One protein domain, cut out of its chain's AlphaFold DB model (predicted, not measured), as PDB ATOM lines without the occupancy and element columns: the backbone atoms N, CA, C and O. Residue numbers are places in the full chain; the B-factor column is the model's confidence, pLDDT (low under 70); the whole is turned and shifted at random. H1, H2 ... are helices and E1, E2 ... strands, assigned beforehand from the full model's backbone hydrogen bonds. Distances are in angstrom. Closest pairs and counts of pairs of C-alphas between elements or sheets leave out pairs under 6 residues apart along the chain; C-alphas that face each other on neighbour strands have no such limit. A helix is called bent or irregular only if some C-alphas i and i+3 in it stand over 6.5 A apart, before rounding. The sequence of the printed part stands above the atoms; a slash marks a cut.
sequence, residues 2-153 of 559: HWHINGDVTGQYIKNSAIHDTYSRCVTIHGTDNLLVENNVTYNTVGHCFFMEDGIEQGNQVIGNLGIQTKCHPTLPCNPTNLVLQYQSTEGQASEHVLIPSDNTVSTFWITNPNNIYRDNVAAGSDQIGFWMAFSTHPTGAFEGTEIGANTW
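Overview. This is residues 2 to 153 of the 559 residues of an uncharacterized protein of Pseudomonadaceae bacterium (UniProt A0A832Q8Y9). The chain winds in stacked turns, a solenoid with three walls of parallel strands: E1 E4 E7 E10 E13, E2 E5 E8 E11 and E3 E6 E9 E12. Between E9 and E10 the winding is interrupted by a long loop with the small helices H1 and H2, and after E13 a tail with H3 lies outside the first wall. The printed part has 152 residues, with nine strands, then H1 and H2, four more strands and H3 along the chain. It is mostly strand, though under half of its residues are in named elements. It is compact, with a radius of gyration of the C-alphas of 15.0 A and spans of 43 by 37 by 23 A.

Along the chain. Find C-alpha 2 at (200.597, 170.648, 196.491); there E1, residues 2 to 8, begins and runs 14.5 A. The first turn goes on with E2, residues 13 to 15, and E3, residues 18 to 22. Next read E4, residues 27 to 33, 13.9 A long, E5, residues 36 to 38, and E6, residues 41 to 46, 14.8 A long. Then come E7, residues 50 to 52, E8, residues 61 to 63, and E9, residues 66 to 71, 14.8 A long. H1 holds residues 91 to 94 and H2 residues 101 to 105. E10 is residues 107 to 111, E11 117 to 119, E12 122 to 126 and E13 129 to 133. H3, residues 147 to 150, ends at C-alpha 150, (219.987, 159.279, 186.970).

Arrangement. Start at E1, an edge strand parallel to E4 at 19 degrees, with N 5 and O 30 2.8 A apart. E4 and E7 are parallel, N 29 to O 51 2.8 A; E7 and E10 are too, N 110 to O 50 2.8 A. E13 is the other edge, with N 111 and O 132 2.8 A apart. E2 runs on into E3 at 95 degrees. E2 and E5 are parallel neighbours, with N 14 and O 36 2.9 A apart, and E3 and E6 are parallel neighbours too, with N 19 and O 41 2.9 A apart, both within hydrogen-bond range. Look at Ala 123 of E12 and Gly 130 of E13: their C-alphas, the closest of the two strands, are 5.0 A apart. H1 and H2 touch, closest at the C-alphas of Gln 93 and Pro 101, 4.1 A. H2 only grazes the sheet E3 E6 E9 E12, with residues 103 to 105. H2 is irregular, only just, with C-alphas 101 and 104 7.0 A apart; 0 of 1 O i to N i+4 pairs and 1 of 2 O i to N i+3 pairs are within hydrogen-bond range, and H1 and H3 are too short for an O i to N i+4 pair. H3 touches no helix.

Size, cuts and confidence. The C-alphas of Gly 11 and Gln 86, the two farthest apart, are 46.6 A from each other. The printed part has no cut. The links E9 to H1 and E13 to H3 are long, with 19 and 13 residues. The mean pLDDT of the printed part is 95.9, and no printed residue is under 70.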
ATOM      1  N   HIS A   2     199.490 171.581 196.741       97.12
ATOM      2  CA  HIS A   2     200.597 170.648 196.491       97.12
ATOM      3  C   HIS A   2     200.200 169.583 195.461       97.12
ATOM      4  O   HIS A   2     199.330 168.760 195.742       97.12
ATOM      5  N   TRP A   3     200.845 169.611 194.292       98.38
ATOM      6  CA  TRP A   3     200.895 168.479 193.364       98.38
ATOM      7  C   TRP A   3     202.065 167.591 193.751       98.38
ATOM      8  O   TRP A   3     203.202 168.054 193.753       98.38
ATOM      9  N   HIS A   4     201.766 166.358 194.143       97.38
ATOM     10  CA  HIS A   4     202.714 165.473 194.798       97.38
ATOM     11  C   HIS A   4     202.912 164.213 193.963       97.38
ATOM     12  O   HIS A   4     202.109 163.280 194.034       97.38
ATOM     13  N   ILE A   5     203.999 164.207 193.192       96.88
ATOM     14  CA  ILE A   5     204.485 163.077 192.396       96.88
ATOM     15  C   ILE A   5     203.400 162.608 191.414       96.88
ATOM     16  O   ILE A   5     202.984 161.449 191.391       96.88
ATOM     17  N   ASN A   6     202.870 163.550 190.631       96.56
ATOM     18  CA  ASN A   6     201.770 163.289 189.708       96.56
ATOM     19  C   ASN A   6     202.224 162.932 188.281       96.56
ATOM     20  O   ASN A   6     201.388 162.466 187.505       96.56
ATOM     21  N   GLY A   7     203.506 163.110 187.941       96.44
ATOM     22  CA  GLY A   7     203.995 162.999 186.565       96.44
ATOM     23  C   GLY A   7     203.354 164.053 185.661       96.44
ATOM     24  O   GLY A   7     203.108 165.175 186.100       96.44
ATOM     25  N   ASP A   8     203.040 163.691 184.418       98.00
ATOM     26  CA  ASP A   8     202.357 164.585 183.478       98.00
ATOM     27  C   ASP A   8     200.924 164.903 183.930       98.00
ATOM     28  O   ASP A   8     200.049 164.031 183.994       98.00
ATOM     29  N   VAL A   9     200.672 166.182 184.209       98.56
ATOM     30  CA  VAL A   9     199.359 166.696 184.607       98.56
ATOM     31  C   VAL A   9     198.765 167.658 183.588       98.56
ATOM     32  O   VAL A   9     197.948 168.502 183.959       98.56
ATOM     33  N   THR A  10     199.127 167.529 182.309       98.38
ATOM     34  CA  THR A  10     198.596 168.356 181.216       98.38
ATOM     35  C   THR A  10     197.093 168.630 181.375       98.38
ATOM     36  O   THR A  10     196.259 167.723 181.431       98.38
ATOM     37  N   GLY A  11     196.742 169.916 181.447       97.81
ATOM     38  CA  GLY A  11     195.368 170.395 181.630       97.81
ATOM     39  C   GLY A  11     194.955 170.660 183.083       97.81
ATOM     40  O   GLY A  11     193.897 171.255 183.303       97.81
ATOM     41  N   GLN A  12     195.769 170.280 184.070       98.62
ATOM     42  CA  GLN A  12     195.608 170.715 185.457       98.62
ATOM     43  C   GLN A  12     196.207 172.105 185.663       98.62
ATOM     44  O   GLN A  12     197.148 172.510 184.980       98.62
ATOM     45  N   TYR A  13     195.630 172.853 186.601       98.62
ATOM     46  CA  TYR A  13     196.060 174.216 186.862       98.62
ATOM     47  C   TYR A  13     195.716 174.690 188.269       98.62
ATOM     48  O   TYR A  13     194.758 174.230 188.893       98.62
ATOM     49  N   ILE A  14     196.429 175.726 188.696       98.56
ATOM     50  CA  ILE A  14     195.934 176.720 189.642       98.56
ATOM     51  C   ILE A  14     195.985 178.086 188.969       98.56
ATOM     52  O   ILE A  14     197.032 178.501 188.472       98.56
ATOM     53  N   LYS A  15     194.845 178.784 188.936       98.50
ATOM     54  CA  LYS A  15     194.787 180.095 188.301       98.50
ATOM     55  C   LYS A  15     193.865 181.090 188.969       98.50
ATOM     56  O   LYS A  15     192.859 180.687 189.557       98.50
ATOM     57  N   ASN A  16     194.172 182.379 188.812       98.56
ATOM     58  CA  ASN A  16     193.341 183.499 189.271       98.56
ATOM     59  C   ASN A  16     192.927 183.364 190.748       98.56
ATOM     60  O   ASN A  16     191.773 183.610 191.105       98.56
ATOM     61  N   SER A  17     193.844 182.889 191.592       98.56
ATOM     62  CA  SER A  17     193.577 182.570 192.997       98.56
ATOM     63  C   SER A  17     194.373 183.462 193.946       98.56
ATOM     64  O   SER A  17     195.438 183.967 193.597       98.56
ATOM     65  N   ALA A  18     193.860 183.624 195.167       98.12
ATOM     66  CA  ALA A  18     194.565 184.275 196.266       98.12
ATOM     67  C   ALA A  18     194.975 183.233 197.317       98.12
ATOM     68  O   ALA A  18     194.135 182.451 197.765       98.12
ATOM     69  N   ILE A  19     196.252 183.221 197.712       98.19
ATOM     70  CA  ILE A  19     196.801 182.314 198.732       98.19
ATOM     71  C   ILE A  19     197.545 183.154 199.763       98.19
ATOM     72  O   ILE A  19     198.580 183.731 199.452       98.19
ATOM     73  N   HIS A  20     197.045 183.244 200.988       97.25
ATOM     74  CA  HIS A  20     197.654 184.120 201.984       97.25
ATOM     75  C   HIS A  20     197.676 183.508 203.379       97.25
ATOM     76  O   HIS A  20     196.925 182.575 203.666       97.25
ATOM     77  N   ASP A  21     198.559 184.041 204.226       97.19
ATOM     78  CA  ASP A  21     198.737 183.631 205.623       97.19
ATOM     79  C   ASP A  21     199.040 182.128 205.766       97.19
ATOM     80  O   ASP A  21     198.456 181.410 206.583       97.19
ATOM     81  N   THR A  22     199.961 181.628 204.939       94.50
ATOM     82  CA  THR A  22     200.340 180.209 204.900       94.50
ATOM     83  C   THR A  22     201.619 179.942 205.689       94.50
ATOM     84  O   THR A  22     202.625 180.620 205.484       94.50
ATOM     85  N   TYR A  23     201.626 178.886 206.507       91.50
ATOM     86  CA  TYR A  23     202.801 178.474 207.292       91.50
ATOM     87  C   TYR A  23     203.860 177.672 206.511       91.50
ATOM     88  O   TYR A  23     204.898 177.387 207.094       91.50
ATOM     89  N   SER A  24     203.568 177.298 205.254       87.81
ATOM     90  CA  SER A  24     204.422 176.672 204.215       87.81
ATOM     91  C   SER A  24     203.542 175.715 203.393       87.81
ATOM     92  O   SER A  24     202.788 174.931 203.971       87.81
ATOM     93  N   ARG A  25     203.477 175.732 202.057       93.31
ATOM     94  CA  ARG A  25     204.003 176.638 201.008       93.31
ATOM     95  C   ARG A  25     202.819 177.220 200.201       93.31
ATOM     96  O   ARG A  25     201.678 176.779 200.400       93.31
ATOM     97  N   CYS A  26     203.044 178.148 199.261       97.69
ATOM     98  CA  CYS A  26     201.961 178.653 198.393       97.69
ATOM     99  C   CYS A  26     201.487 177.577 197.403       97.69
ATOM    100  O   CYS A  26     200.370 177.054 197.509       97.69
ATOM    101  N   VAL A  27     202.356 177.220 196.453       98.50
ATOM    102  CA  VAL A  27     202.117 176.221 195.405       98.50
ATOM    103  C   VAL A  27     203.370 175.366 195.279       98.50
ATOM    104  O   VAL A  27     204.429 175.879 194.932       98.50
ATOM    105  N   THR A  28     203.234 174.072 195.550       98.25
ATOM    106  CA  THR A  28     204.301 173.082 195.395       98.25
ATOM    107  C   THR A  28     204.084 172.269 194.122       98.25
ATOM    108  O   THR A  28     203.012 171.674 193.952       98.25
ATOM    109  N   ILE A  29     205.112 172.235 193.274       98.69
ATOM    110  CA  ILE A  29     205.255 171.387 192.090       98.69
ATOM    111  C   ILE A  29     206.315 170.335 192.438       98.69
ATOM    112  O   ILE A  29     207.505 170.624 192.415       98.69
ATOM    113  N   HIS A  30     205.885 169.141 192.836       98.06
ATOM    114  CA  HIS A  30     206.782 168.060 193.247       98.06
ATOM    115  C   HIS A  30     206.552 166.867 192.325       98.06
ATOM    116  O   HIS A  30     205.430 166.365 192.243       98.06
ATOM    117  N   GLY A  31     207.579 166.424 191.601       98.12
ATOM    118  CA  GLY A  31     207.506 165.265 190.707       98.12
ATOM    119  C   GLY A  31     206.391 165.368 189.667       98.12
ATOM    120  O   GLY A  31     205.676 164.392 189.433       98.12
ATOM    121  N   THR A  32     206.152 166.577 189.161       98.50
ATOM    122  CA  THR A  32     204.984 166.935 188.356       98.50
ATOM    123  C   THR A  32     205.412 167.754 187.141       98.50
ATOM    124  O   THR A  32     206.149 168.729 187.283       98.50
ATOM    125  N   ASP A  33     204.904 167.374 185.971       98.50
ATOM    126  CA  ASP A  33     205.249 167.949 184.672       98.50
ATOM    127  C   ASP A  33     204.026 168.595 184.010       98.50
ATOM    128  O   ASP A  33     202.890 168.147 184.189       98.50
ATOM    129  N   ASN A  34     204.258 169.619 183.186       98.75
ATOM    130  CA  ASN A  34     203.227 170.300 182.388       98.75
ATOM    131  C   ASN A  34     202.070 170.934 183.197       98.75
ATOM    132  O   ASN A  34     200.962 171.111 182.674       98.75
ATOM    133  N   LEU A  35     202.296 171.301 184.463       98.81
ATOM    134  CA  LEU A  35     201.329 172.041 185.281       98.81
ATOM    135  C   LEU A  35     201.257 173.517 184.864       98.81
ATOM    136  O   LEU A  35     202.282 174.155 184.625       98.81
ATOM    137  N   LEU A  36     200.049 174.091 184.866       98.88
ATOM    138  CA  LEU A  36     199.843 175.535 184.716       98.88
ATOM    139  C   LEU A  36     199.607 176.220 186.075       98.88
ATOM    140  O   LEU A  36     198.608 175.975 186.754       98.88
ATOM    141  N   VAL A  37     200.494 177.138 186.446       98.88
ATOM    142  CA  VAL A  37     200.404 178.012 187.624       98.88
ATOM    143  C   VAL A  37     200.317 179.455 187.129       98.88
ATOM    144  O   VAL A  37     201.327 180.051 186.762       98.88
ATOM    145  N   GLU A  38     199.111 180.022 187.080       98.88
ATOM    146  CA  GLU A  38     198.863 181.269 186.341       98.88
ATOM    147  C   GLU A  38     198.109 182.340 187.145       98.88
ATOM    148  O   GLU A  38     197.053 182.071 187.710       98.88
ATOM    149  N   ASN A  39     198.567 183.593 187.122       98.81
ATOM    150  CA  ASN A  39     197.819 184.745 187.647       98.81
ATOM    151  C   ASN A  39     197.358 184.584 189.108       98.81
ATOM    152  O   ASN A  39     196.242 184.963 189.474       98.81
ATOM    153  N   ASN A  40     198.189 183.975 189.954       98.88
ATOM    154  CA  ASN A  40     197.901 183.843 191.378       98.88
ATOM    155  C   ASN A  40     198.559 184.974 192.167       98.88
ATOM    156  O   ASN A  40     199.679 185.378 191.865       98.88
ATOM    157  N   VAL A  41     197.877 185.452 193.206       98.81
ATOM    158  CA  VAL A  41     198.418 186.432 194.154       98.81
ATOM    159  C   VAL A  41     198.652 185.743 195.487       98.81
ATOM    160  O   VAL A  41     197.735 185.134 196.044       98.81
ATOM    161  N   THR A  42     199.866 185.849 196.017       98.62
ATOM    162  CA  THR A  42     200.214 185.301 197.325       98.62
ATOM    163  C   THR A  42     200.680 186.386 198.280       98.62
ATOM    164  O   THR A  42     201.248 187.395 197.861       98.62
ATOM    165  N   TYR A  43     200.386 186.213 199.567       98.44
ATOM    166  CA  TYR A  43     200.737 187.195 200.588       98.44
ATOM    167  C   TYR A  43     201.065 186.547 201.931       98.44
ATOM    168  O   TYR A  43     200.311 185.704 202.417       98.44
ATOM    169  N   ASN A  44     202.131 187.022 202.577       97.69
ATOM    170  CA  ASN A  44     202.492 186.646 203.945       97.69
ATOM    171  C   ASN A  44     202.649 185.123 204.099       97.69
ATOM    172  O   ASN A  44     201.938 184.466 204.865       97.69
ATOM    173  N   THR A  45     203.591 184.565 203.343       96.94
ATOM    174  CA  THR A  45     203.904 183.130 203.332       96.94
ATOM    175  C   THR A  45     205.203 182.856 204.074       96.94
ATOM    176  O   THR A  45     206.137 183.643 203.994       96.94
ATOM    177  N   VAL A  46     205.264 181.738 204.796       97.06
ATOM    178  CA  VAL A  46     206.484 181.215 205.425       97.06
ATOM    179  C   VAL A  46     207.056 180.071 204.586       97.06
ATOM    180  O   VAL A  46     206.291 179.239 204.098       97.06
ATOM    181  N   GLY A  47     208.381 180.022 204.441       96.56
ATOM    182  CA  GLY A  47     209.064 179.082 203.550       96.56
ATOM    183  C   GLY A  47     208.899 179.460 202.076       96.56
ATOM    184  O   GLY A  47     208.258 180.460 201.739       96.56
ATOM    185  N   HIS A  48     209.513 178.684 201.182       97.75
ATOM    186  CA  HIS A  48     209.462 178.983 199.750       97.75
ATOM    187  C   HIS A  48     208.011 179.010 199.237       97.75
ATOM    188  O   HIS A  48     207.209 178.140 199.583       97.75
ATOM    189  N   CYS A  49     207.657 180.001 198.415       98.19
ATOM    190  CA  CYS A  49     206.262 180.214 198.021       98.19
ATOM    191  C   CYS A  49     205.841 179.363 196.810       98.19
ATOM    192  O   CYS A  49     205.091 178.397 196.978       98.19
ATOM    193  N   PHE A  50     206.300 179.709 195.604       98.69
ATOM    194  CA  PHE A  50     206.163 178.891 194.397       98.69
ATOM    195  C   PHE A  50     207.368 177.961 194.322       98.69
ATOM    196  O   PHE A  50     208.481 178.411 194.059       98.69
ATOM    197  N   PHE A  51     207.159 176.685 194.626       98.12
ATOM    198  CA  PHE A  51     208.232 175.783 195.021       98.12
ATOM    199  C   PHE A  51     208.270 174.520 194.162       98.12
ATOM    200  O   PHE A  51     207.323 173.733 194.175       98.12
ATOM    201  N   MET A  52     209.375 174.334 193.443       97.56
ATOM    202  CA  MET A  52     209.703 173.123 192.690       97.56
ATOM    203  C   MET A  52     210.658 172.236 193.500       97.56
ATOM    204  O   MET A  52     211.729 172.695 193.883       97.56
ATOM    205  N   GLU A  53     210.276 171.002 193.823       95.06
ATOM    206  CA  GLU A  53     210.933 170.259 194.914       95.06
ATOM    207  C   GLU A  53     212.219 169.545 194.476       95.06
ATOM    208  O   GLU A  53     213.303 169.874 194.964       95.06
ATOM    209  N   ASP A  54     212.119 168.613 193.528       95.25
ATOM    210  CA  ASP A  54     213.152 167.586 193.359       95.25
ATOM    211  C   ASP A  54     214.051 167.793 192.139       95.25
ATOM    212  O   ASP A  54     215.067 167.117 192.013       95.25
ATOM    213  N   GLY A  55     213.725 168.724 191.245       96.19
ATOM    214  CA  GLY A  55     214.482 168.993 190.023       96.19
ATOM    215  C   GLY A  55     214.157 168.032 188.879       96.19
ATOM    216  O   GLY A  55     214.781 168.101 187.824       96.19
ATOM    217  N   ILE A  56     213.180 167.140 189.036       97.56
ATOM    218  CA  ILE A  56     212.695 166.276 187.947       97.56
ATOM    219  C   ILE A  56     211.654 166.992 187.068       97.56
ATOM    220  O   ILE A  56     211.448 166.602 185.921       97.56
ATOM    221  N   GLU A  57     211.022 168.032 187.616       98.25
ATOM    222  CA  GLU A  57     209.818 168.683 187.105       98.25
ATOM    223  C   GLU A  57     210.096 169.518 185.847       98.25
ATOM    224  O   GLU A  57     210.902 170.451 185.870       98.25
ATOM    225  N   GLN A  58     209.405 169.216 184.747       98.06
ATOM    226  CA  GLN A  58     209.650 169.817 183.432       98.06
ATOM    227  C   GLN A  58     208.365 170.273 182.730       98.06
ATOM    228  O   GLN A  58     207.262 169.789 182.987       98.06
ATOM    229  N   GLY A  59     208.504 171.233 181.814       98.38
ATOM    230  CA  GLY A  59     207.404 171.734 180.983       98.38
ATOM    231  C   GLY A  59     206.323 172.511 181.747       98.38
ATOM    232  O   GLY A  59     205.291 172.869 181.176       98.38
ATOM    233  N   ASN A  60     206.533 172.790 183.035       98.88
ATOM    234  CA  ASN A  60     205.604 173.563 183.848       98.88
ATOM    235  C   ASN A  60     205.610 175.034 183.423       98.88
ATOM    236  O   ASN A  60     206.626 175.587 182.998       98.88
ATOM    237  N   GLN A  61     204.456 175.676 183.566       98.88
ATOM    238  CA  GLN A  61     204.228 177.062 183.183       98.88
ATOM    239  C   GLN A  61     203.856 177.873 184.418       98.88
ATOM    240  O   GLN A  61     202.766 177.712 184.961       98.88
ATOM    241  N   VAL A  62     204.754 178.753 184.853       98.94
ATOM    242  CA  VAL A  62     204.571 179.676 185.975       98.94
ATOM    243  C   VAL A  62     204.480 181.087 185.398       98.94
ATOM    244  O   VAL A  62     205.488 181.679 185.019       98.94
ATOM    245  N   ILE A  63     203.256 181.598 185.245       98.94
ATOM    246  CA  ILE A  63     202.975 182.791 184.430       98.94
ATOM    247  C   ILE A  63     202.171 183.831 185.219       98.94
ATOM    248  O   ILE A  63     201.130 183.509 185.789       98.94
ATOM    249  N   GLY A  64     202.611 185.089 185.224       98.88
ATOM    250  CA  GLY A  64     201.815 186.210 185.735       98.88
ATOM    251  C   GLY A  64     201.516 186.155 187.236       98.88
ATOM    252  O   GLY A  64     200.554 186.768 187.700       98.88
ATOM    253  N   ASN A  65     202.275 185.379 188.017       98.94
ATOM    254  CA  ASN A  65     202.031 185.243 189.450       98.94
ATOM    255  C   ASN A  65     202.709 186.368 190.233       98.94
ATOM    256  O   ASN A  65     203.839 186.747 189.943       98.94
ATOM    257  N   LEU A  66     202.047 186.847 191.282       98.88
ATOM    258  CA  LEU A  66     202.557 187.866 192.193       98.88
ATOM    259  C   LEU A  66     202.727 187.259 193.583       98.88
ATOM    260  O   LEU A  66     201.738 186.909 194.223       98.88
ATOM    261  N   GLY A  67     203.964 187.165 194.062       98.69
ATOM    262  CA  GLY A  67     204.254 186.791 195.440       98.69
ATOM    263  C   GLY A  67     204.679 187.988 196.276       98.69
ATOM    264  O   GLY A  67     205.611 188.698 195.910       98.69
ATOM    265  N   ILE A  68     203.996 188.210 197.400       98.62
ATOM    266  CA  ILE A  68     204.233 189.342 198.300       98.62
ATOM    267  C   ILE A  68     204.614 188.819 199.684       98.62
ATOM    268  O   ILE A  68     203.909 187.984 200.248       98.62
ATOM    269  N   GLN A  69     205.681 189.357 200.276       97.75
ATOM    270  CA  GLN A  69     206.067 189.050 201.657       97.75
ATOM    271  C   GLN A  69     206.297 187.544 201.899       97.75
ATOM    272  O   GLN A  69     205.521 186.873 202.587       97.75
ATOM    273  N   THR A  70     207.370 187.009 201.315       98.38
ATOM    274  CA  THR A  70     207.822 185.630 201.575       98.38
ATOM    275  C   THR A  70     208.835 185.640 202.712       98.38
ATOM    276  O   THR A  70     209.822 186.356 202.628       98.38
ATOM    277  N   LYS A  71     208.600 184.877 203.778       97.88
ATOM    278  CA  LYS A  71     209.366 184.972 205.024       97.88
ATOM    279  C   LYS A  71     210.079 183.675 205.360       97.88
ATOM    280  O   LYS A  71     209.512 182.602 205.159       97.88
ATOM    281  N   CYS A  72     211.264 183.759 205.960       96.62
ATOM    282  CA  CYS A  72     211.926 182.552 206.475       96.62
ATOM    283  C   CYS A  72     211.137 181.972 207.653       96.62
ATOM    284  O   CYS A  72     210.934 180.768 207.751       96.62
ATOM    285  N   HIS A  73     210.650 182.857 208.532       96.00
ATOM    286  CA  HIS A  73     209.950 182.494 209.760       96.00
ATOM    287  C   HIS A  73     208.721 183.380 209.993       96.00
ATOM    288  O   HIS A  73     208.659 184.514 209.514       96.00
ATOM    289  N   PRO A  74     207.737 182.927 210.791       93.50
ATOM    290  CA  PRO A  74     206.614 183.773 211.178       93.50
ATOM    291  C   PRO A  74     207.041 184.974 212.040       93.50
ATOM    292  O   PRO A  74     206.477 186.057 211.884       93.50
ATOM    293  N   THR A  75     207.996 184.763 212.959       92.81
ATOM    294  CA  THR A  75     208.368 185.722 214.021       92.81
ATOM    295  C   THR A  75     209.862 185.769 214.360       92.81
ATOM    296  O   THR A  75     210.255 186.559 215.216       92.81
ATOM    297  N   LEU A  76     210.685 184.899 213.774       94.06
ATOM    298  CA  LEU A  76     212.127 184.840 214.033       94.06
ATOM    299  C   LEU A  76     212.897 185.530 212.897       94.06
ATOM    300  O   LEU A  76     212.386 185.603 211.781       94.06
ATOM    301  N   PRO A  77     214.115 186.035 213.147       92.38
ATOM    302  CA  PRO A  77     214.983 186.472 212.061       92.38
ATOM    303  C   PRO A  77     215.422 185.276 211.199       92.38
ATOM    304  O   PRO A  77     215.574 184.163 211.706       92.38
ATOM    305  N   CYS A  78     215.668 185.514 209.911       92.88
ATOM    306  CA  CYS A  78     216.362 184.552 209.053       92.88
ATOM    307  C   CYS A  78     217.802 184.320 209.542       92.88
ATOM    308  O   CYS A  78     218.449 185.244 210.040       92.88
ATOM    309  N   ASN A  79     218.327 183.116 209.314       94.38
ATOM    310  CA  ASN A  79     219.758 182.813 209.401       94.38
ATOM    311  C   ASN A  79     220.255 182.276 208.043       94.38
ATOM    312  O   ASN A  79     220.417 181.065 207.891       94.38
ATOM    313  N   PRO A  80     220.389 183.142 207.025       93.38
ATOM    314  CA  PRO A  80     220.615 182.705 205.652       93.38
ATOM    315  C   PRO A  80     222.062 182.279 205.397       93.38
ATOM    316  O   PRO A  80     222.982 182.664 206.115       93.38
ATOM    317  N   THR A  81     222.271 181.545 204.306       92.38
ATOM    318  CA  THR A  81     223.603 181.258 203.762       92.38
ATOM    319  C   THR A  81     223.881 182.189 202.587       92.38
ATOM    320  O   THR A  81     223.427 181.923 201.476       92.38
ATOM    321  N   ASN A  82     224.635 183.269 202.828       88.06
ATOM    322  CA  ASN A  82     224.942 184.317 201.844       88.06
ATOM    323  C   ASN A  82     226.448 184.602 201.713       88.06
ATOM    324  O   ASN A  82     227.222 184.383 202.643       88.06
ATOM    325  N   LEU A  83     226.859 185.161 200.566       79.44
ATOM    326  CA  LEU A  83     228.240 185.580 200.283       79.44
ATOM    327  C   LEU A  83     228.512 187.044 200.689       79.44
ATOM    328  O   LEU A  83     229.035 187.854 199.927       79.44
ATOM    329  N   VAL A  84     228.164 187.385 201.924       77.12
ATOM    330  CA  VAL A  84     228.544 188.651 202.564       77.12
ATOM    331  C   VAL A  84     229.184 188.276 203.887       77.12
ATOM    332  O   VAL A  84     228.560 187.543 204.646       77.12
ATOM    333  N   LEU A  85     230.404 188.741 204.183       71.44
ATOM    334  CA  LEU A  85     231.190 188.249 205.332       71.44
ATOM    335  C   LEU A  85     230.424 188.237 206.666       71.44
ATOM    336  O   LEU A  85     230.625 187.340 207.476       71.44
ATOM    337  N   GLN A  86     229.542 189.213 206.898       71.62
ATOM    338  CA  GLN A  86     228.709 189.277 208.105       71.62
ATOM    339  C   GLN A  86     227.701 188.117 208.217       71.62
ATOM    340  O   GLN A  86     227.333 187.733 209.324       71.62
ATOM    341  N   TYR A  87     227.266 187.571 207.083       71.81
ATOM    342  CA  TYR A  87     226.232 186.544 206.945       71.81
ATOM    343  C   TYR A  87     226.780 185.226 206.367       71.81
ATOM    344  O   TYR A  87     226.008 184.353 205.970       71.81
ATOM    345  N   GLN A  88     228.106 185.065 206.296       79.75
ATOM    346  CA  GLN A  88     228.734 183.823 205.847       79.75
ATOM    347  C   GLN A  88     228.630 182.751 206.935       79.75
ATOM    348  O   GLN A  88     229.511 182.598 207.780       79.75
ATOM    349  N   SER A  89     227.529 182.005 206.909       87.06
ATOM    350  CA  SER A  89     227.284 180.846 207.764       87.06
ATOM    351  C   SER A  89     226.382 179.835 207.058       87.06
ATOM    352  O   SER A  89     225.549 180.186 206.222       87.06
ATOM    353  N   THR A  90     226.531 178.559 207.405       92.25
ATOM    354  CA  THR A  90     225.607 177.485 207.004       92.25
ATOM    355  C   THR A  90     224.792 176.955 208.181       92.25
ATOM    356  O   THR A  90     224.009 176.030 208.013       92.25
ATOM    357  N   GLU A  91     224.945 177.518 209.383       94.25
ATOM    358  CA  GLU A  91     224.296 177.004 210.597       94.25
ATOM    359  C   GLU A  91     222.765 177.057 210.519       94.25
ATOM    360  O   GLU A  91     222.087 176.172 211.041       94.25
ATOM    361  N   GLY A  92     222.205 178.055 209.827       95.00
ATOM    362  CA  GLY A  92     220.757 178.182 209.650       95.00
ATOM    363  C   GLY A  92     220.123 177.020 208.888       95.00
ATOM    364  O   GLY A  92     218.949 176.721 209.106       95.00
ATOM    365  N   GLN A  93     220.899 176.310 208.072       96.19
ATOM    366  CA  GLN A  93     220.435 175.122 207.354       96.19
ATOM    367  C   GLN A  93     220.122 173.942 208.290       96.19
ATOM    368  O   GLN A  93     219.365 173.053 207.918       96.19
ATOM    369  N   ALA A  94     220.673 173.939 209.510       96.31
ATOM    370  CA  ALA A  94     220.449 172.906 210.523       96.31
ATOM    371  C   ALA A  94     219.457 173.335 211.626       96.31
ATOM    372  O   ALA A  94     219.375 172.693 212.673       96.31
ATOM    373  N   SER A  95     218.737 174.445 211.435       94.69
ATOM    374  CA  SER A  95     217.781 174.952 212.424       94.69
ATOM    375  C   SER A  95     216.620 173.973 212.652       94.69
ATOM    376  O   SER A  95     216.085 173.395 211.716       94.69
ATOM    377  N   GLU A  96     216.150 173.844 213.895       94.50
ATOM    378  CA  GLU A  96     214.929 173.080 214.206       94.50
ATOM    379  C   GLU A  96     213.630 173.792 213.773       94.50
ATOM    380  O   GLU A  96     212.539 173.241 213.909       94.50
ATOM    381  N   HIS A  97     213.730 175.033 213.281       92.38
ATOM    382  CA  HIS A  97     212.599 175.865 212.860       92.38
ATOM    383  C   HIS A  97     212.409 175.921 211.337       92.38
ATOM    384  O   HIS A  97     211.632 176.742 210.858       92.38
ATOM    385  N   VAL A  98     213.104 175.073 210.576       94.38
ATOM    386  CA  VAL A  98     212.938 174.941 209.119       94.38
ATOM    387  C   VAL A  98     212.404 173.560 208.745       94.38
ATOM    388  O   VAL A  98     212.587 172.603 209.497       94.38
ATOM    389  N   LEU A  99     211.724 173.448 207.598       94.06
ATOM    390  CA  LEU A  99     211.268 172.158 207.062       94.06
ATOM    391  C   LEU A  99     212.328 171.533 206.157       94.06
ATOM    392  O   LEU A  99     212.503 170.316 206.173       94.06
ATOM    393  N   ILE A 100     213.028 172.367 205.387       94.94
ATOM    394  CA  ILE A 100     214.173 171.981 204.564       94.94
ATOM    395  C   ILE A 100     215.343 172.954 204.773       94.94
ATOM    396  O   ILE A 100     215.117 174.110 205.146       94.94
ATOM    397  N   PRO A 101     216.595 172.531 204.512       95.56
ATOM    398  CA  PRO A 101     217.782 173.355 204.755       95.56
ATOM    399  C   PRO A 101     217.735 174.768 204.145       95.56
ATOM    400  O   PRO A 101     218.256 175.717 204.732       95.56
ATOM    401  N   SER A 102     217.083 174.941 202.993       94.94
ATOM    402  CA  SER A 102     216.979 176.220 202.278       94.94
ATOM    403  C   SER A 102     215.950 177.206 202.830       94.94
ATOM    404  O   SER A 102     216.032 178.381 202.479       94.94
ATOM    405  N   ASP A 103     215.045 176.817 203.737       95.94
ATOM    406  CA  ASP A 103     213.968 177.714 204.203       95.94
ATOM    407  C   ASP A 103     214.497 178.946 204.966       95.94
ATOM    408  O   ASP A 103     213.834 179.979 205.027       95.94
ATOM    409  N   ASN A 104     215.713 178.878 205.520       95.44
ATOM    410  CA  ASN A 104     216.377 180.038 206.129       95.44
ATOM    411  C   ASN A 104     216.981 181.014 205.100       95.44
ATOM    412  O   ASN A 104     217.369 182.123 205.462       95.44
ATOM    413  N   THR A 105     217.046 180.613 203.829       95.62
ATOM    414  CA  THR A 105     217.433 181.427 202.664       95.62
ATOM    415  C   THR A 105     216.247 181.517 201.688       95.62
ATOM    416  O   THR A 105     216.376 181.306 200.492       95.62
ATOM    417  N   VAL A 106     215.047 181.767 202.214       96.94
ATOM    418  CA  VAL A 106     213.773 181.599 201.496       96.94
ATOM    419  C   VAL A 106     213.693 182.311 200.137       96.94
ATOM    420  O   VAL A 106     214.279 183.373 199.929       96.94
ATOM    421  N   SER A 107     212.886 181.779 199.218       98.06
ATOM    422  CA  SER A 107     212.575 182.460 197.962       98.06
ATOM    423  C   SER A 107     211.093 182.501 197.614       98.06
ATOM    424  O   SER A 107     210.333 181.585 197.939       98.06
ATOM    425  N   THR A 108     210.669 183.562 196.920       98.81
ATOM    426  CA  THR A 108     209.307 183.624 196.371       98.81
ATOM    427  C   THR A 108     209.129 182.594 195.260       98.81
ATOM    428  O   THR A 108     208.138 181.865 195.268       98.81
ATOM    429  N   PHE A 109     210.101 182.482 194.355       98.81
ATOM    430  CA  PHE A 109     210.158 181.437 193.337       98.81
ATOM    431  C   PHE A 109     211.394 180.572 193.578       98.81
ATOM    432  O   PHE A 109     212.524 181.048 193.484       98.81
ATOM    433  N   TRP A 110     211.182 179.309 193.931       98.06
ATOM    434  CA  TRP A 110     212.218 178.293 194.097       98.06
ATOM    435  C   TRP A 110     212.152 177.318 192.924       98.06
ATOM    436  O   TRP A 110     211.129 176.661 192.712       98.06
ATOM    437  N   ILE A 111     213.230 177.279 192.146       98.19
ATOM    438  CA  ILE A 111     213.297 176.670 190.820       98.19
ATOM    439  C   ILE A 111     214.458 175.677 190.817       98.19
ATOM    440  O   ILE A 111     215.616 176.072 190.926       98.19
ATOM    441  N   THR A 112     214.158 174.389 190.670       97.06
ATOM    442  CA  THR A 112     215.159 173.307 190.727       97.06
ATOM    443  C   THR A 112     215.387 172.622 189.383       97.06
ATOM    444  O   THR A 112     216.298 171.805 189.276       97.06
ATOM    445  N   ASN A 113     214.650 173.010 188.332       97.56
ATOM    446  CA  ASN A 113     214.885 172.576 186.955       97.56
ATOM    447  C   ASN A 113     214.664 173.732 185.952       97.56
ATOM    448  O   ASN A 113     213.603 174.368 185.983       97.56
ATOM    449  N   PRO A 114     215.630 174.023 185.055       97.25
ATOM    450  CA  PRO A 114     215.546 175.149 184.125       97.25
ATOM    451  C   PRO A 114     214.564 174.917 182.966       97.25
ATOM    452  O   PRO A 114     214.147 175.880 182.327       97.25
ATOM    453  N   ASN A 115     214.170 173.672 182.680       97.94
ATOM    454  CA  ASN A 115     213.300 173.327 181.552       97.94
ATOM    455  C   ASN A 115     211.815 173.554 181.896       97.94
ATOM    456  O   ASN A 115     211.000 172.634 181.938       97.94
ATOM    457  N   ASN A 116     211.484 174.807 182.204       98.75
ATOM    458  CA  ASN A 116     210.154 175.292 182.555       98.75
ATOM    459  C   ASN A 116     209.998 176.748 182.072       98.75
ATOM    460  O   ASN A 116     210.979 177.406 181.723       98.75
ATOM    461  N   ILE A 117     208.764 177.255 182.049       98.88
ATOM    462  CA  ILE A 117     208.447 178.627 181.630       98.88
ATOM    463  C   ILE A 117     208.164 179.486 182.863       98.88
ATOM    464  O   ILE A 117     207.210 179.221 183.594       98.88
ATOM    465  N   TYR A 118     208.944 180.551 183.040       98.88
ATOM    466  CA  TYR A 118     208.730 181.606 184.027       98.88
ATOM    467  C   TYR A 118     208.537 182.934 183.305       98.88
ATOM    468  O   TYR A 118     209.508 183.547 182.853       98.88
ATOM    469  N   ARG A 119     207.285 183.384 183.198       98.94
ATOM    470  CA  ARG A 119     206.938 184.597 182.453       98.94
ATOM    471  C   ARG A 119     206.135 185.587 183.283       98.94
ATOM    472  O   ARG A 119     205.165 185.191 183.925       98.94
ATOM    473  N   ASP A 120     206.499 186.864 183.227       98.94
ATOM    474  CA  ASP A 120     205.725 187.980 183.796       98.94
ATOM    475  C   ASP A 120     205.406 187.828 185.298       98.94
ATOM    476  O   ASP A 120     204.404 188.347 185.795       98.94
ATOM    477  N   ASN A 121     206.220 187.081 186.048       98.94
ATOM    478  CA  ASN A 121     206.010 186.903 187.480       98.94
ATOM    479  C   ASN A 121     206.640 188.050 188.273       98.94
ATOM    480  O   ASN A 121     207.637 188.643 187.862       98.94
ATOM    481  N   VAL A 122     206.105 188.315 189.461       98.94
ATOM    482  CA  VAL A 122     206.581 189.375 190.349       98.94
ATOM    483  C   VAL A 122     206.893 188.811 191.733       98.94
ATOM    484  O   VAL A 122     206.017 188.264 192.402       98.94
ATOM    485  N   ALA A 123     208.136 188.983 192.181       98.88
ATOM    486  CA  ALA A 123     208.569 188.740 193.554       98.88
ATOM    487  C   ALA A 123     208.720 190.075 194.299       98.88
ATOM    488  O   ALA A 123     209.658 190.838 194.051       98.88
ATOM    489  N   ALA A 124     207.784 190.363 195.204       98.31
ATOM    490  CA  ALA A 124     207.667 191.626 195.923       98.31
ATOM    491  C   ALA A 124     207.894 191.426 197.433       98.31
ATOM    492  O   ALA A 124     206.954 191.251 198.214       98.31
ATOM    493  N   GLY A 125     209.153 191.482 197.862       95.56
ATOM    494  CA  GLY A 125     209.516 191.434 199.280       95.56
ATOM    495  C   GLY A 125     209.654 190.029 199.860       95.56
ATOM    496  O   GLY A 125     208.981 189.682 200.823       95.56
ATOM    497  N   SER A 126     210.524 189.208 199.290       97.31
ATOM    498  CA  SER A 126     211.074 188.029 199.960       97.31
ATOM    499  C   SER A 126     212.107 188.455 201.005       97.31
ATOM    500  O   SER A 126     212.934 189.320 200.723       97.31
ATOM    501  N   ASP A 127     212.128 187.829 202.181       96.38
ATOM    502  CA  ASP A 127     213.153 188.091 203.198       96.38
ATOM    503  C   ASP A 127     214.568 187.855 202.653       96.38
ATOM    504  O   ASP A 127     215.525 188.446 203.157       96.38
ATOM    505  N   GLN A 128     214.713 186.968 201.661       96.25
ATOM    506  CA  GLN A 128     215.990 186.625 201.044       96.25
ATOM    507  C   GLN A 128     215.923 186.771 199.521       96.25
ATOM    508  O   GLN A 128     216.277 187.827 199.007       96.25
ATOM    509  N   ILE A 129     215.461 185.769 198.776       97.94
ATOM    510  CA  ILE A 129     215.616 185.762 197.313       97.94
ATOM    511  C   ILE A 129     214.271 185.944 196.600       97.94
ATOM    512  O   ILE A 129     213.273 185.341 196.988       97.94
ATOM    513  N   GLY A 130     214.215 186.748 195.537       98.69
ATOM    514  CA  GLY A 130     213.028 186.832 194.680       98.69
ATOM    515  C   GLY A 130     212.845 185.557 193.852       98.69
ATOM    516  O   GLY A 130     211.946 184.753 194.114       98.69
ATOM    517  N   PHE A 131     213.745 185.350 192.889       98.88
ATOM    518  CA  PHE A 131     213.839 184.142 192.065       98.88
ATOM    519  C   PHE A 131     215.122 183.390 192.386       98.88
ATOM    520  O   PHE A 131     216.205 183.959 192.279       98.88
ATOM    521  N   TRP A 132     215.015 182.119 192.759       98.19
ATOM    522  CA  TRP A 132     216.166 181.267 193.026       98.19
ATOM    523  C   TRP A 132     216.150 180.052 192.107       98.19
ATOM    524  O   TRP A 132     215.329 179.154 192.270       98.19
ATOM    525  N   MET A 133     217.069 180.041 191.147       97.56
ATOM    526  CA  MET A 133     217.414 178.895 190.316       97.56
ATOM    527  C   MET A 133     218.548 178.107 190.977       97.56
ATOM    528  O   MET A 133     219.718 178.473 190.876       97.56
ATOM    529  N   ALA A 134     218.177 177.049 191.695       94.88
ATOM    530  CA  ALA A 134     219.051 176.235 192.533       94.88
ATOM    531  C   ALA A 134     219.184 174.819 191.947       94.88
ATOM    532  O   ALA A 134     218.599 173.858 192.447       94.88
ATOM    533  N   PHE A 135     219.942 174.680 190.861       95.19
ATOM    534  CA  PHE A 135     219.995 173.423 190.112       95.19
ATOM    535  C   PHE A 135     220.990 172.429 190.696       95.19
ATOM    536  O   PHE A 135     222.179 172.711 190.799       95.19
ATOM    537  N   SER A 136     220.522 171.227 191.011       93.38
ATOM    538  CA  SER A 136     221.379 170.088 191.329       93.38
ATOM    539  C   SER A 136     221.915 169.412 190.054       93.38
ATOM    540  O   SER A 136     221.420 169.612 188.939       93.38
ATOM    541  N   THR A 137     222.952 168.579 190.199       92.19
ATOM    542  CA  THR A 137     223.461 167.758 189.080       92.19
ATOM    543  C   THR A 137     222.420 166.753 188.597       92.19
ATOM    544  O   THR A 137     222.226 166.608 187.396       92.19
ATOM    545  N   HIS A 138     221.739 166.111 189.544       95.38
ATOM    546  CA  HIS A 138     220.640 165.176 189.330       95.38
ATOM    547  C   HIS A 138     219.499 165.504 190.294       95.38
ATOM    548  O   HIS A 138     219.765 166.122 191.334       95.38
ATOM    549  N   PRO A 139     218.261 165.076 190.001       96.19
ATOM    550  CA  PRO A 139     217.154 165.208 190.926       96.19
ATOM    551  C   PRO A 139     217.460 164.635 192.312       96.19
ATOM    552  O   PRO A 139     218.160 163.627 192.449       96.19
ATOM    553  N   THR A 140     216.926 165.294 193.331       94.62
ATOM    554  CA  THR A 140     217.064 164.923 194.744       94.62
ATOM    555  C   THR A 140     215.754 164.333 195.274       94.62
ATOM    556  O   THR A 140     214.842 164.037 194.501       94.62
ATOM    557  N   GLY A 141     215.663 164.119 196.589       94.62
ATOM    558  CA  GLY A 141     214.402 163.774 197.243       94.62
ATOM    559  C   GLY A 141     213.825 162.440 196.768       94.62
ATOM    560  O   GLY A 141     214.505 161.414 196.809       94.62
ATOM    561  N   ALA A 142     212.562 162.430 196.336       95.75
ATOM    562  CA  ALA A 142     211.855 161.205 195.960       95.75
ATOM    563  C   ALA A 142     212.418 160.537 194.692       95.75
ATOM    564  O   ALA A 142     212.159 159.354 194.453       95.75
ATOM    565  N   PHE A 143     213.190 161.277 193.892       95.94
ATOM    566  CA  PHE A 143     213.768 160.800 192.637       95.94
ATOM    567  C   PHE A 143     215.264 160.480 192.735       95.94
ATOM    568  O   PHE A 143     215.836 159.960 191.767       95.94
ATOM    569  N   GLU A 144     215.892 160.703 193.892       95.12
ATOM    570  CA  GLU A 144     217.292 160.346 194.123       95.12
ATOM    571  C   GLU A 144     217.510 158.831 193.956       95.12
ATOM    572  O   GLU A 144     216.782 157.998 194.498       95.12
ATOM    573  N   GLY A 145     218.522 158.451 193.170       93.12
ATOM    574  CA  GLY A 145     218.875 157.047 192.929       93.12
ATOM    575  C   GLY A 145     217.894 156.266 192.044       93.12
ATOM    576  O   GLY A 145     218.107 155.076 191.806       93.12
ATOM    577  N   THR A 146     216.841 156.907 191.531       96.75
ATOM    578  CA  THR A 146     215.938 156.301 190.542       96.75
ATOM    579  C   THR A 146     216.559 156.308 189.143       96.75
ATOM    580  O   THR A 146     217.415 157.136 188.832       96.75
ATOM    581  N   GLU A 147     216.106 155.411 188.262       96.94
ATOM    582  CA  GLU A 147     216.568 155.376 186.865       96.94
ATOM    583  C   GLU A 147     216.242 156.680 186.120       96.94
ATOM    584  O   GLU A 147     217.078 157.194 185.383       96.94
ATOM    585  N   ILE A 148     215.055 157.256 186.337       95.81
ATOM    586  CA  ILE A 148     214.674 158.523 185.700       95.81
ATOM    587  C   ILE A 148     215.494 159.704 186.245       95.81
ATOM    588  O   ILE A 148     215.938 160.549 185.469       95.81
ATOM    589  N   GLY A 149     215.774 159.723 187.555       96.56
ATOM    590  CA  GLY A 149     216.635 160.728 188.176       96.56
ATOM    591  C   GLY A 149     218.069 160.667 187.649       96.56
ATOM    592  O   GLY A 149     218.626 161.688 187.260       96.56
ATOM    593  N   ALA A 150     218.641 159.467 187.520       95.94
ATOM    594  CA  ALA A 150     219.987 159.279 186.970       95.94
ATOM    595  C   ALA A 150     220.130 159.751 185.507       95.94
ATOM    596  O   ALA A 150     221.234 160.071 185.073       95.94
ATOM    597  N   ASN A 151     219.024 159.812 184.759       96.19
ATOM    598  CA  ASN A 151     218.985 160.273 183.369       96.19
ATOM    599  C   ASN A 151     218.482 161.721 183.212       96.19
ATOM    600  O   ASN A 151     218.335 162.195 182.087       96.19
ATOM    601  N   THR A 152     218.229 162.433 184.313       97.12
ATOM    602  CA  THR A 152     217.815 163.843 184.305       97.12
ATOM    603  C   THR A 152     218.932 164.713 184.871       97.12
ATOM    604  O   THR A 152     219.527 164.369 185.892       97.12
ATOM    605  N   TRP A 153     219.210 165.845 184.221       97.06
ATOM    606  CA  TRP A 153     220.386 166.674 184.505       97.06
ATOM    607  C   TRP A 153     220.028 168.159 184.668       97.06
ATOM    608  O   TRP A 153     220.329 168.947 183.773       97.06
TER     609      TRP A 153